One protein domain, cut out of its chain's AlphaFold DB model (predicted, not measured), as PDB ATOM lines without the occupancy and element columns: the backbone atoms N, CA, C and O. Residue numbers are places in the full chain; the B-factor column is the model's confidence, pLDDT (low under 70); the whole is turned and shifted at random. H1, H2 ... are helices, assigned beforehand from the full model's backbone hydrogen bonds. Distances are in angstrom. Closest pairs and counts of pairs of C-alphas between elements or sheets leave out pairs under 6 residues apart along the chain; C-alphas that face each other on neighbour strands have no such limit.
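Overview. This is residues 23 to 119 of the 339 residues of a protein of Compsopogon caeruleus (UniProt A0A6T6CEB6). There is little regular structure: H1 lies at one side, H2 and H4 lie side by side at the other with short H3 near H4, and the long winding stretch of residues 36 to 81 links H1 to H2, its residues 41 to 48 sticking out free of the rest. The printed part has 97 residues with four named helices, H1 to H4 in order, and no named strand; the class is all helix, with 35 residues in named elements. It is only just compact, close to loose, with a radius of gyration of the C-alphas of 14.8 A and spans of 38 by 32 by 22 A.

Along the chain. H1, residues 23 to 35, begins at C-alpha 23 (100.105, 83.768, 13.424) and is 18.4 A long. H2, residues 82 to 91, is 14.2 A; H3 is residues 97 to 100; H4, residues 104 to 111, is 10.8 A and ends at C-alpha 111 (72.425, 86.084, 25.797).

Arrangement. H2 and H4 touch, the closest C-alphas being Leu 85 and Ala 104, 5.7 A, at a shallow tilt of 27 degrees, opposite ways. H3 and H4 are close but not clearly touching, C-alphas Arg 97 and Ala 104 closest at 7.4 A. H1 is apart from H2, H3 and H4. Every O i to N i+4 pair is within hydrogen-bond range in H1 and H4, and 5 of 6 in H2; H3 is too short for one.

Size, cuts and confidence. The printed part has no cut. The link H1 to H2 is long, and residues 41 to 48 stand free. Residues 40 to 49 are under pLDDT 70.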
ATOM      1  N   HIS A  23      99.072  83.450  12.425       96.44
ATOM      2  CA  HIS A  23     100.105  83.768  13.424       96.44
ATOM      3  C   HIS A  23     100.894  85.034  13.084       96.44
ATOM      4  O   HIS A  23     101.313  85.763  13.980       96.44
ATOM      5  N   ALA A  24     101.116  85.320  11.797       96.62
ATOM      6  CA  ALA A  24     101.747  86.572  11.387       96.62
ATOM      7  C   ALA A  24     100.809  87.764  11.610       96.62
ATOM      8  O   ALA A  24     101.266  88.813  12.062       96.62
ATOM      9  N   LEU A  25      99.510  87.584  11.358       96.38
ATOM     10  CA  LEU A  25      98.492  88.578  11.672       96.38
ATOM     11  C   LEU A  25      98.414  88.828  13.185       96.38
ATOM     12  O   LEU A  25      98.479  89.981  13.597       96.38
ATOM     13  N   LEU A  26      98.371  87.776  14.010       95.62
ATOM     14  CA  LEU A  26      98.376  87.877  15.472       95.62
ATOM     15  C   LEU A  26      99.591  88.667  15.970       95.62
ATOM     16  O   LEU A  26      99.439  89.580  16.777       95.62
ATOM     17  N   ARG A  27     100.795  88.369  15.457       95.38
ATOM     18  CA  ARG A  27     102.007  89.137  15.790       95.38
ATOM     19  C   ARG A  27     101.873  90.613  15.420       95.38
ATOM     20  O   ARG A  27     102.205  91.465  16.237       95.38
ATOM     21  N   GLY A  28     101.369  90.918  14.222       95.06
ATOM     22  CA  GLY A  28     101.140  92.299  13.786       95.06
ATOM     23  C   GLY A  28     100.138  93.035  14.678       95.06
ATOM     24  O   GLY A  28     100.378  94.166  15.086       95.06
ATOM     25  N   VAL A  29      99.052  92.362  15.052       93.38
ATOM     26  CA  VAL A  29      98.028  92.886  15.960       93.38
ATOM     27  C   VAL A  29      98.600  93.179  17.355       93.38
ATOM     28  O   VAL A  29      98.368  94.257  17.902       93.38
ATOM     29  N   LYS A  30      99.405  92.271  17.918       92.06
ATOM     30  CA  LYS A  30     100.047  92.477  19.229       92.06
ATOM     31  C   LYS A  30     101.097  93.586  19.206       92.06
ATOM     32  O   LYS A  30     101.240  94.313  20.186       92.06
ATOM     33  N   GLU A  31     101.780  93.772  18.081       93.19
ATOM     34  CA  GLU A  31     102.692  94.901  17.895       93.19
ATOM     35  C   GLU A  31     101.947  96.247  17.881       93.19
ATOM     36  O   GLU A  31     102.409  97.201  18.506       93.19
ATOM     37  N   ILE A  32     100.761  96.320  17.266       92.69
ATOM     38  CA  ILE A  32      99.908  97.520  17.327       92.69
ATOM     39  C   ILE A  32      99.506  97.822  18.774       92.69
ATOM     40  O   ILE A  32      99.634  98.961  19.220       92.69
ATOM     41  N   GLU A  33      99.069  96.816  19.539       91.75
ATOM     42  CA  GLU A  33      98.746  96.999  20.961       91.75
ATOM     43  C   GLU A  33      99.945  97.550  21.755       91.75
ATOM     44  O   GLU A  33      99.783  98.473  22.558       91.75
ATOM     45  N   ARG A  34     101.155  97.029  21.505       88.12
ATOM     46  CA  ARG A  34     102.395  97.497  22.145       88.12
ATOM     47  C   ARG A  34     102.683  98.962  21.814       88.12
ATOM     48  O   ARG A  34     103.015  99.738  22.706       88.12
ATOM     49  N   GLN A  35     102.524  99.351  20.550       89.00
ATOM     50  CA  GLN A  35     102.705 100.738  20.102       89.00
ATOM     51  C   GLN A  35     101.681 101.694  20.725       89.00
ATOM     52  O   GLN A  35     101.994 102.862  20.942       89.00
ATOM     53  N   GLN A  36     100.491 101.199  21.070       86.19
ATOM     54  CA  GLN A  36      99.462 101.945  21.804       86.19
ATOM     55  C   GLN A  36      99.644 101.892  23.333       86.19
ATOM     56  O   GLN A  36      98.738 102.254  24.085       86.19
ATOM     57  N   GLY A  37     100.809 101.449  23.816       82.19
ATOM     58  CA  GLY A  37     101.184 101.498  25.230       82.19
ATOM     59  C   GLY A  37     100.719 100.307  26.067       82.19
ATOM     60  O   GLY A  37     100.788 100.370  27.295       82.19
ATOM     61  N   ARG A  38     100.258  99.209  25.450       77.81
ATOM     62  CA  ARG A  38      99.961  97.984  26.199       77.81
ATOM     63  C   ARG A  38     101.250  97.344  26.701       77.81
ATOM     64  O   ARG A  38     102.140  97.026  25.912       77.81
ATOM     65  N   ASN A  39     101.313  97.112  28.010       70.56
ATOM     66  CA  ASN A  39     102.429  96.412  28.626       70.56
ATOM     67  C   ASN A  39     102.193  94.893  28.649       70.56
ATOM     68  O   ASN A  39     101.125  94.427  29.053       70.56
ATOM     69  N   PHE A  40     103.196  94.130  28.219       68.19
ATOM     70  CA  PHE A  40     103.178  92.664  28.163       68.19
ATOM     71  C   PHE A  40     104.196  92.017  29.115       68.19
ATOM     72  O   PHE A  40     104.305  90.796  29.146       68.19
ATOM     73  N   ASP A  41     104.923  92.809  29.904       69.38
ATOM     74  CA  ASP A  41     105.956  92.346  30.847       69.38
ATOM     75  C   ASP A  41     105.404  91.677  32.126       69.38
ATOM     76  O   ASP A  41     106.168  91.280  33.004       69.38
ATOM     77  N   GLY A  42     104.078  91.547  32.245       62.12
ATOM     78  CA  GLY A  42     103.404  90.969  33.409       62.12
ATOM     79  C   GLY A  42     103.165  91.944  34.566       62.12
ATOM     80  O   GLY A  42     102.571  91.540  35.564       62.12
ATOM     81  N   SER A  43     103.556  93.218  34.441       62.66
ATOM     82  CA  SER A  43     103.290  94.257  35.446       62.66
ATOM     83  C   SER A  43     101.844  94.765  35.413       62.66
ATOM     84  O   SER A  43     101.371  95.374  36.374       62.66
ATOM     85  N   ALA A  44     101.139  94.555  34.298       62.25
ATOM     86  CA  ALA A  44      99.752  94.962  34.132       62.25
ATOM     87  C   ALA A  44      98.801  94.007  34.870       62.25
ATOM     88  O   ALA A  44      98.926  92.783  34.787       62.25
ATOM     89  N   LEU A  45      97.798  94.571  35.550       63.72
ATOM     90  CA  LEU A  45      96.727  93.796  36.175       63.72
ATOM     91  C   LEU A  45      96.038  92.917  35.124       63.72
ATOM     92  O   LEU A  45      95.489  93.405  34.133       63.72
ATOM     93  N   ARG A  46      96.041  91.600  35.349       64.69
ATOM     94  CA  ARG A  46      95.336  90.648  34.485       64.69
ATOM     95  C   ARG A  46      93.841  90.992  34.476       64.69
ATOM     96  O   ARG A  46      93.210  90.970  35.525       64.69
ATOM     97  N   PHE A  47      93.290  91.275  33.292       65.62
ATOM     98  CA  PHE A  47      91.913  91.765  33.081       65.62
ATOM     99  C   PHE A  47      91.613  93.179  33.620       65.62
ATOM    100  O   PHE A  47      90.445  93.514  33.818       65.62
ATOM    101  N   GLY A  48      92.647  93.994  33.846       59.53
ATOM    102  CA  GLY A  48      92.514  95.417  34.156       59.53
ATOM    103  C   GLY A  48      92.332  96.308  32.915       59.53
ATOM    104  O   GLY A  48      92.307  95.805  31.782       59.53
ATOM    105  N   PRO A  49      92.228  97.633  33.123       67.62
ATOM    106  CA  PRO A  49      92.036  98.601  32.052       67.62
ATOM    107  C   PRO A  49      93.252  98.639  31.126       67.62
ATOM    108  O   PRO A  49      94.399  98.509  31.555       67.62
ATOM    109  N   ARG A  50      92.994  98.815  29.831       76.81
ATOM    110  CA  ARG A  50      94.012  98.817  28.776       76.81
ATOM    111  C   ARG A  50      93.637  99.795  27.681       76.81
ATOM    112  O   ARG A  50      92.457  99.975  27.398       76.81
ATOM    113  N   SER A  51      94.649 100.398  27.067       81.25
ATOM    114  CA  SER A  51      94.475 101.361  25.978       81.25
ATOM    115  C   SER A  51      93.877 100.726  24.720       81.25
ATOM    116  O   SER A  51      93.061 101.357  24.057       81.25
ATOM    117  N   LEU A  52      94.260  99.481  24.402       87.75
ATOM    118  CA  LEU A  52      93.771  98.744  23.238       87.75
ATOM    119  C   LEU A  52      93.841  97.217  23.443       87.75
ATOM    120  O   LEU A  52      94.822  96.686  23.977       87.75
ATOM    121  N   ASP A  53      92.806  96.509  22.985       91.06
ATOM    122  CA  ASP A  53      92.748  95.046  22.868       91.06
ATOM    123  C   ASP A  53      92.198  94.672  21.497       91.06
ATOM    124  O   ASP A  53      91.136  95.146  21.101       91.06
ATOM    125  N   LEU A  54      92.943  93.847  20.777       93.81
ATOM    126  CA  LEU A  54      92.621  93.384  19.443       93.81
ATOM    127  C   LEU A  54      92.678  91.852  19.437       93.81
ATOM    128  O   LEU A  54      93.739  91.242  19.600       93.81
ATOM    129  N   ASP A  55      91.514  91.248  19.215       94.56
ATOM    130  CA  ASP A  55      91.322  89.802  19.150       94.56
ATOM    131  C   ASP A  55      90.986  89.374  17.713       94.56
ATOM    132  O   ASP A  55      90.208  90.029  17.015       94.56
ATOM    133  N   LEU A  56      91.540  88.241  17.272       95.62
ATOM    134  CA  LEU A  56      91.143  87.593  16.020       95.62
ATOM    135  C   LEU A  56      89.934  86.695  16.285       95.62
ATOM    136  O   LEU A  56      90.073  85.661  16.930       95.62
ATOM    137  N   LEU A  57      88.752  87.093  15.805       95.75
ATOM    138  CA  LEU A  57      87.506  86.357  16.047       95.75
ATOM    139  C   LEU A  57      87.331  85.180  15.081       95.75
ATOM    140  O   LEU A  57      87.111  84.053  15.513       95.75
ATOM    141  N   PHE A  58      87.462  85.450  13.786       95.25
ATOM    142  CA  PHE A  58      87.351  84.488  12.691       95.25
ATOM    143  C   PHE A  58      88.469  84.745  11.680       95.25
ATOM    144  O   PHE A  58      89.088  85.811  11.683       95.25
ATOM    145  N   TYR A  59      88.724  83.772  10.811       94.69
ATOM    146  CA  TYR A  59      89.692  83.872   9.722       94.69
ATOM    147  C   TYR A  59      89.242  82.923   8.609       94.69
ATOM    148  O   TYR A  59      88.902  81.801   8.944       94.69
ATOM    149  N   ASP A  60      89.186  83.357   7.344       89.31
ATOM    150  CA  ASP A  60      88.824  82.548   6.158       89.31
ATOM    151  C   ASP A  60      87.727  81.468   6.380       89.31
ATOM    152  O   ASP A  60      87.912  80.287   6.075       89.31
ATOM    153  N   GLU A  61      86.561  81.859   6.921       80.19
ATOM    154  CA  GLU A  61      85.381  80.978   7.027       80.19
ATOM    155  C   GLU A  61      85.033  80.323   5.667       80.19
ATOM    156  O   GLU A  61      85.304  80.908   4.613       80.19
ATOM    157  N   PRO A  62      84.424  79.114   5.636       77.38
ATOM    158  CA  PRO A  62      83.699  78.439   6.727       77.38
ATOM    159  C   PRO A  62      84.481  77.401   7.552       77.38
ATOM    160  O   PRO A  62      84.052  77.070   8.654       77.38
ATOM    161  N   ASN A  63      85.588  76.856   7.036       80.00
ATOM    162  CA  ASN A  63      86.225  75.645   7.593       80.00
ATOM    163  C   ASN A  63      87.608  75.886   8.206       80.00
ATOM    164  O   ASN A  63      88.318  74.936   8.538       80.00
ATOM    165  N   PHE A  64      88.018  77.142   8.332       90.19
ATOM    166  CA  PHE A  64      89.317  77.477   8.879       90.19
ATOM    167  C   PHE A  64      89.313  77.370  10.403       90.19
ATOM    168  O   PHE A  64      88.449  77.931  11.081       90.19
ATOM    169  N   ARG A  65      90.286  76.635  10.942       92.81
ATOM    170  CA  ARG A  65      90.445  76.436  12.380       92.81
ATOM    171  C   ARG A  65      91.910  76.413  12.769       92.81
ATOM    172  O   ARG A  65      92.736  75.851  12.054       92.81
ATOM    173  N   VAL A  66      92.192  76.990  13.927       95.19
ATOM    174  CA  VAL A  66      93.474  76.874  14.628       95.19
ATOM    175  C   VAL A  66      93.139  76.529  16.072       95.19
ATOM    176  O   VAL A  66      92.300  77.199  16.670       95.19
ATOM    177  N   ASP A  67      93.754  75.477  16.595       94.81
ATOM    178  CA  ASP A  67      93.605  75.012  17.976       94.81
ATOM    179  C   ASP A  67      95.011  74.782  18.535       94.81
ATOM    180  O   ASP A  67      95.548  73.673  18.545       94.81
ATOM    181  N   GLU A  68      95.669  75.893  18.853       94.94
ATOM    182  CA  GLU A  68      97.038  75.932  19.346       94.94
ATOM    183  C   GLU A  68      97.093  76.686  20.679       94.94
ATOM    184  O   GLU A  68      96.181  77.425  21.062       94.94
ATOM    185  N   VAL A  69      98.189  76.501  21.416       89.50
ATOM    186  CA  VAL A  69      98.359  77.079  22.760       89.50
ATOM    187  C   VAL A  69      98.319  78.613  22.735       89.50
ATOM    188  O   VAL A  69      97.841  79.234  23.683       89.50
ATOM    189  N   ASP A  70      98.821  79.228  21.667       89.06
ATOM    190  CA  ASP A  70      98.954  80.676  21.507       89.06
ATOM    191  C   ASP A  70      97.867  81.309  20.621       89.06
ATOM    192  O   ASP A  70      97.663  82.524  20.691       89.06
ATOM    193  N   LEU A  71      97.140  80.516  19.825       95.31
ATOM    194  CA  LEU A  71      96.099  81.003  18.925       95.31
ATOM    195  C   LEU A  71      94.951  80.003  18.776       95.31
ATOM    196  O   LEU A  71      95.146  78.846  18.421       95.31
ATOM    197  N   ASN A  72      93.731  80.492  18.993       96.19
ATOM    198  CA  ASN A  72      92.498  79.740  18.787       96.19
ATOM    199  C   ASN A  72      91.594  80.511  17.825       96.19
ATOM    200  O   ASN A  72      91.256  81.665  18.097       96.19
ATOM    201  N   ILE A  73      91.222  79.884  16.707       95.50
ATOM    202  CA  ILE A  73      90.302  80.438  15.708       95.50
ATOM    203  C   ILE A  73      89.244  79.373  15.373       95.50
ATOM    204  O   ILE A  73      89.626  78.274  14.964       95.50
ATOM    205  N   PRO A  74      87.935  79.678  15.477       95.50
ATOM    206  CA  PRO A  74      87.365  80.927  15.987       95.50
ATOM    207  C   PRO A  74      87.731  81.216  17.446       95.50
ATOM    208  O   PRO A  74      88.026  80.298  18.210       95.50
ATOM    209  N   HIS A  75      87.691  82.487  17.849       95.88
ATOM    210  CA  HIS A  75      87.991  82.851  19.230       95.88
ATOM    211  C   HIS A  75      87.001  82.156  20.190       95.88
ATOM    212  O   HIS A  75      85.785  82.324  20.053       95.88
ATOM    213  N   PRO A  76      87.476  81.430  21.220       93.44
ATOM    214  CA  PRO A  76      86.650  80.474  21.966       93.44
ATOM    215  C   PRO A  76      85.523  81.123  22.779       93.44
ATOM    216  O   PRO A  76      84.578  80.455  23.179       93.44
ATOM    217  N   ARG A  77      85.609  82.435  23.030       93.94
ATOM    218  CA  ARG A  77      84.681  83.174  23.905       93.94
ATOM    219  C   ARG A  77      83.737  84.124  23.175       93.94
ATOM    220  O   ARG A  77      83.171  85.014  23.805       93.94
ATOM    221  N   ILE A  78      83.594  83.983  21.855       94.44
ATOM    222  CA  ILE A  78      82.665  84.809  21.061       94.44
ATOM    223  C   ILE A  78      81.236  84.678  21.603       94.44
ATOM    224  O   ILE A  78      80.601  85.683  21.907       94.44
ATOM    225  N   ALA A  79      80.776  83.442  21.818       92.38
ATOM    226  CA  ALA A  79      79.409  83.128  22.236       92.38
ATOM    227  C   ALA A  79      79.051  83.575  23.670       92.38
ATOM    228  O   ALA A  79      77.898  83.467  24.068       92.38
ATOM    229  N   GLU A  80      80.016  84.065  24.453       91.69
ATOM    230  CA  GLU A  80      79.814  84.486  25.849       91.69
ATOM    231  C   GLU A  80      79.648  86.007  26.002       91.69
ATOM    232  O   GLU A  80      79.357  86.485  27.101       91.69
ATOM    233  N   ARG A  81      79.925  86.788  24.946       91.38
ATOM    234  CA  ARG A  81      80.219  88.225  25.057       91.38
ATOM    235  C   ARG A  81      79.303  89.069  24.159       91.38
ATOM    236  O   ARG A  81      79.596  89.218  22.970       91.38
ATOM    237  N   PRO A  82      78.267  89.731  24.708       92.25
ATOM    238  CA  PRO A  82      77.409  90.633  23.939       92.25
ATOM    239  C   PRO A  82      78.178  91.787  23.291       92.25
ATOM    240  O   PRO A  82      77.877  92.172  22.169       92.25
ATOM    241  N   PHE A  83      79.224  92.299  23.949       91.94
ATOM    242  CA  PHE A  83      80.075  93.362  23.400       91.94
ATOM    243  C   PHE A  83      80.946  92.922  22.208       91.94
ATOM    244  O   PHE A  83      81.489  93.778  21.518       91.94
ATOM    245  N   VAL A  84      81.069  91.611  21.952       95.00
ATOM    246  CA  VAL A  84      81.669  91.049  20.727       95.00
ATOM    247  C   VAL A  84      80.583  90.772  19.690       95.00
ATOM    248  O   VAL A  84      80.725  91.144  18.530       95.00
ATOM    249  N   LEU A  85      79.483  90.143  20.110       94.50
ATOM    250  CA  LEU A  85      78.407  89.720  19.216       94.50
ATOM    251  C   LEU A  85      77.623  90.894  18.617       94.50
ATOM    252  O   LEU A  85      77.286  90.845  17.444       94.50
ATOM    253  N   GLN A  86      77.365  91.961  19.378       92.50
ATOM    254  CA  GLN A  86      76.626  93.129  18.890       92.50
ATOM    255  C   GLN A  86      77.316  93.807  17.688       92.50
ATOM    256  O   GLN A  86      76.679  93.904  16.641       92.50
ATOM    257  N   PRO A  87      78.594  94.240  17.765       93.88
ATOM    258  CA  PRO A  87      79.262  94.826  16.603       93.88
ATOM    259  C   PRO A  87      79.532  93.803  15.490       93.88
ATOM    260  O   PRO A  87      79.672  94.193  14.336       93.88
ATOM    261  N   LEU A  88      79.594  92.503  15.801       93.56
ATOM    262  CA  LEU A  88      79.678  91.461  14.779       93.56
ATOM    263  C   LEU A  88      78.368  91.352  13.985       93.56
ATOM    264  O   LEU A  88      78.422  91.304  12.763       93.56
ATOM    265  N   CYS A  89      77.209  91.398  14.649       92.69
ATOM    266  CA  CYS A  89      75.899  91.426  13.994       92.69
ATOM    267  C   CYS A  89      75.713  92.644  13.083       92.69
ATOM    268  O   CYS A  89      75.063  92.523  12.048       92.69
ATOM    269  N   ASP A  90      76.289  93.796  13.448       90.06
ATOM    270  CA  ASP A  90      76.278  94.999  12.605       90.06
ATOM    271  C   ASP A  90      77.048  94.790  11.279       90.06
ATOM    272  O   ASP A  90      76.763  95.465  10.289       90.06
ATOM    273  N   LEU A  91      78.041  93.889  11.258       91.44
ATOM    274  CA  LEU A  91      78.865  93.581  10.083       91.44
ATOM    275  C   LEU A  91      78.312  92.401   9.281       91.44
ATOM    276  O   LEU A  91      78.164  92.495   8.064       91.44
ATOM    277  N   ASP A  92      78.041  91.298   9.970       92.25
ATOM    278  CA  ASP A  92      77.502  90.066   9.416       92.25
ATOM    279  C   ASP A  92      76.711  89.310  10.505       92.25
ATOM    280  O   ASP A  92      77.304  88.650  11.368       92.25
ATOM    281  N   PRO A  93      75.366  89.369  10.489       93.44
ATOM    282  CA  PRO A  93      74.537  88.649  11.454       93.44
ATOM    283  C   PRO A  93      74.648  87.124  11.326       93.44
ATOM    284  O   PRO A  93      74.260  86.421  12.262       93.44
ATOM    285  N   GLU A  94      75.173  86.615  10.205       94.12
ATOM    286  CA  GLU A  94      75.360  85.191   9.925       94.12
ATOM    287  C   GLU A  94      76.753  84.661  10.292       94.12
ATOM    288  O   GLU A  94      76.959  83.441  10.277       94.12
ATOM    289  N   ALA A  95      77.674  85.539  10.707       93.31
ATOM    290  CA  ALA A  95      79.026  85.172  11.117       93.31
ATOM    291  C   ALA A  95      79.021  84.036  12.153       93.31
ATOM    292  O   ALA A  95      78.222  84.028  13.097       93.31
ATOM    293  N   GLY A  96      79.912  83.060  11.971       92.38
ATOM    294  CA  GLY A  96      80.001  81.881  12.827       92.38
ATOM    295  C   GLY A  96      78.976  80.779  12.545       92.38
ATOM    296  O   GLY A  96      79.134  79.688  13.098       92.38
ATOM    297  N   ARG A  97      77.978  80.967  11.660       92.94
ATOM    298  CA  ARG A  97      77.011  79.897  11.324       92.94
ATOM    299  C   ARG A  97      77.715  78.608  10.912       92.94
ATOM    300  O   ARG A  97      77.327  77.531  11.358       92.94
ATOM    301  N   SER A  98      78.743  78.712  10.076       90.00
ATOM    302  CA  SER A  98      79.510  77.550   9.632       90.00
ATOM    303  C   SER A  98      80.557  77.118  10.652       90.00
ATOM    304  O   SER A  98      80.630  75.934  10.974       90.00
ATOM    305  N   ALA A  99      81.341  78.053  11.198       89.50
ATOM    306  CA  ALA A  99      82.455  77.698  12.069       89.50
ATOM    307  C   ALA A  99      82.026  77.236  13.478       89.50
ATOM    308  O   ALA A  99      82.710  76.402  14.077       89.50
ATOM    309  N   LEU A 100      80.907  77.748  14.000       91.12
ATOM    310  CA  LEU A 100      80.394  77.509  15.358       91.12
ATOM    311  C   LEU A 100      79.045  76.770  15.386       91.12
ATOM    312  O   LEU A 100      78.578  76.397  16.459       91.12
ATOM    313  N   GLY A 101      78.402  76.557  14.233       92.31
ATOM    314  CA  GLY A 101      77.076  75.933  14.146       92.31
ATOM    315  C   GLY A 101      75.918  76.840  14.588       92.31
ATOM    316  O   GLY A 101      74.774  76.393  14.639       92.31
ATOM    317  N   SER A 102      76.194  78.107  14.906       94.38
ATOM    318  CA  SER A 102      75.208  79.121  15.284       94.38
ATOM    319  C   SER A 102      75.670  80.489  14.796       94.38
ATOM    320  O   SER A 102      76.868  80.769  14.803       94.38
ATOM    321  N   SER A 103      74.741  81.330  14.348       95.25
ATOM    322  CA  SER A 103      75.072  82.665  13.854       95.25
ATOM    323  C   SER A 103      75.246  83.673  14.989       95.25
ATOM    324  O   SER A 103      74.687  83.501  16.078       95.25
ATOM    325  N   ALA A 104      75.976  84.758  14.728       94.56
ATOM    326  CA  ALA A 104      76.131  85.880  15.650       94.56
ATOM    327  C   ALA A 104      74.779  86.383  16.182       94.56
ATOM    328  O   ALA A 104      74.621  86.550  17.394       94.56
ATOM    329  N   ALA A 105      73.780  86.526  15.306       94.12
ATOM    330  CA  ALA A 105      72.436  86.952  15.693       94.12
ATOM    331  C   ALA A 105      71.749  85.959  16.645       94.12
ATOM    332  O   ALA A 105      71.160  86.372  17.647       94.12
ATOM    333  N   THR A 106      71.844  84.651  16.375       95.31
ATOM    334  CA  THR A 106      71.275  83.612  17.250       95.31
ATOM    335  C   THR A 106      71.988  83.558  18.602       95.31
ATOM    336  O   THR A 106      71.327  83.498  19.639       95.31
ATOM    337  N   MET A 107      73.322  83.635  18.613       94.88
ATOM    338  CA  MET A 107      74.108  83.664  19.851       94.88
ATOM    339  C   MET A 107      73.790  84.905  20.694       94.88
ATOM    340  O   MET A 107      73.593  84.790  21.901       94.88
ATOM    341  N   LEU A 108      73.672  86.084  20.072       93.31
ATOM    342  CA  LEU A 108      73.313  87.320  20.769       93.31
ATOM    343  C   LEU A 108      71.923  87.221  21.404       93.31
ATOM    344  O   LEU A 108      71.760  87.543  22.578       93.31
ATOM    345  N   GLN A 109      70.937  86.718  20.654       91.81
ATOM    346  CA  GLN A 109      69.573  86.532  21.150       91.81
ATOM    347  C   GLN A 109      69.519  85.601  22.371       91.81
ATOM    348  O   GLN A 109      68.738  85.850  23.290       91.81
ATOM    349  N   ALA A 110      70.353  84.559  22.402       91.25
ATOM    350  CA  ALA A 110      70.441  83.641  23.534       91.25
ATOM    351  C   ALA A 110      71.010  84.303  24.807       91.25
ATOM    352  O   ALA A 110      70.666  83.884  25.912       91.25
ATOM    353  N   LEU A 111      71.840  85.346  24.670       88.19
ATOM    354  CA  LEU A 111      72.425  86.084  25.797       88.19
ATOM    355  C   LEU A 111      71.550  87.233  26.311       88.19
ATOM    356  O   LEU A 111      71.675  87.600  27.478       88.19
ATOM    357  N   SER A 112      70.669  87.798  25.481       78.62
ATOM    358  CA  SER A 112      69.835  88.956  25.841       78.62
ATOM    359  C   SER A 112      69.058  88.838  27.168       78.62
ATOM    360  O   SER A 112      68.935  89.851  27.853       78.62
ATOM    361  N   PRO A 113      68.541  87.663  27.596       72.81
ATOM    362  CA  PRO A 113      67.871  87.532  28.897       72.81
ATOM    363  C   PRO A 113      68.824  87.587  30.101       72.81
ATOM    364  O   PRO A 113      68.369  87.724  31.234       72.81
ATOM    365  N   LEU A 114      70.127  87.407  29.871       70.31
ATOM    366  CA  LEU A 114      71.134  87.168  30.907       70.31
ATOM    367  C   LEU A 114      72.028  88.383  31.170       70.31
ATOM    368  O   LEU A 114      72.655  88.452  32.224       70.31
ATOM    369  N   GLN A 115      72.136  89.309  30.216       77.25
ATOM    370  CA  GLN A 115      73.064  90.438  30.280       77.25
ATOM    371  C   GLN A 115      72.453  91.690  29.647       77.25
ATOM    372  O   GLN A 115      71.740  91.613  28.648       77.25
ATOM    373  N   SER A 116      72.769  92.861  30.201       76.62
ATOM    374  CA  SER A 116      72.415  94.134  29.573       76.62
ATOM    375  C   SER A 116      73.173  94.300  28.248       76.62
ATOM    376  O   SER A 116      74.376  94.026  28.203       76.62
ATOM    377  N   PRO A 117      72.509  94.752  27.170       77.69
ATOM    378  CA  PRO A 117      73.182  94.982  25.903       77.69
ATOM    379  C   PRO A 117      74.171  96.152  26.022       77.69
ATOM    380  O   PRO A 117      73.934  97.085  26.796       77.69
ATOM    381  N   PRO A 118      75.271  96.137  25.250       87.44
ATOM    382  CA  PRO A 118      76.161  97.286  25.168       87.44
ATOM    383  C   PRO A 118      75.416  98.503  24.598       87.44
ATOM    384  O   PRO A 118      74.565  98.378  23.716       87.44
ATOM    385  N   VAL A 119      75.762  99.696  25.082       90.50
ATOM    386  CA  VAL A 119      75.217 100.955  24.559       90.50
ATOM    387  C   VAL A 119      75.960 101.320  23.275       90.50
ATOM    388  O   VAL A 119      77.189 101.394  23.260       90.50
TER     389      VAL A 119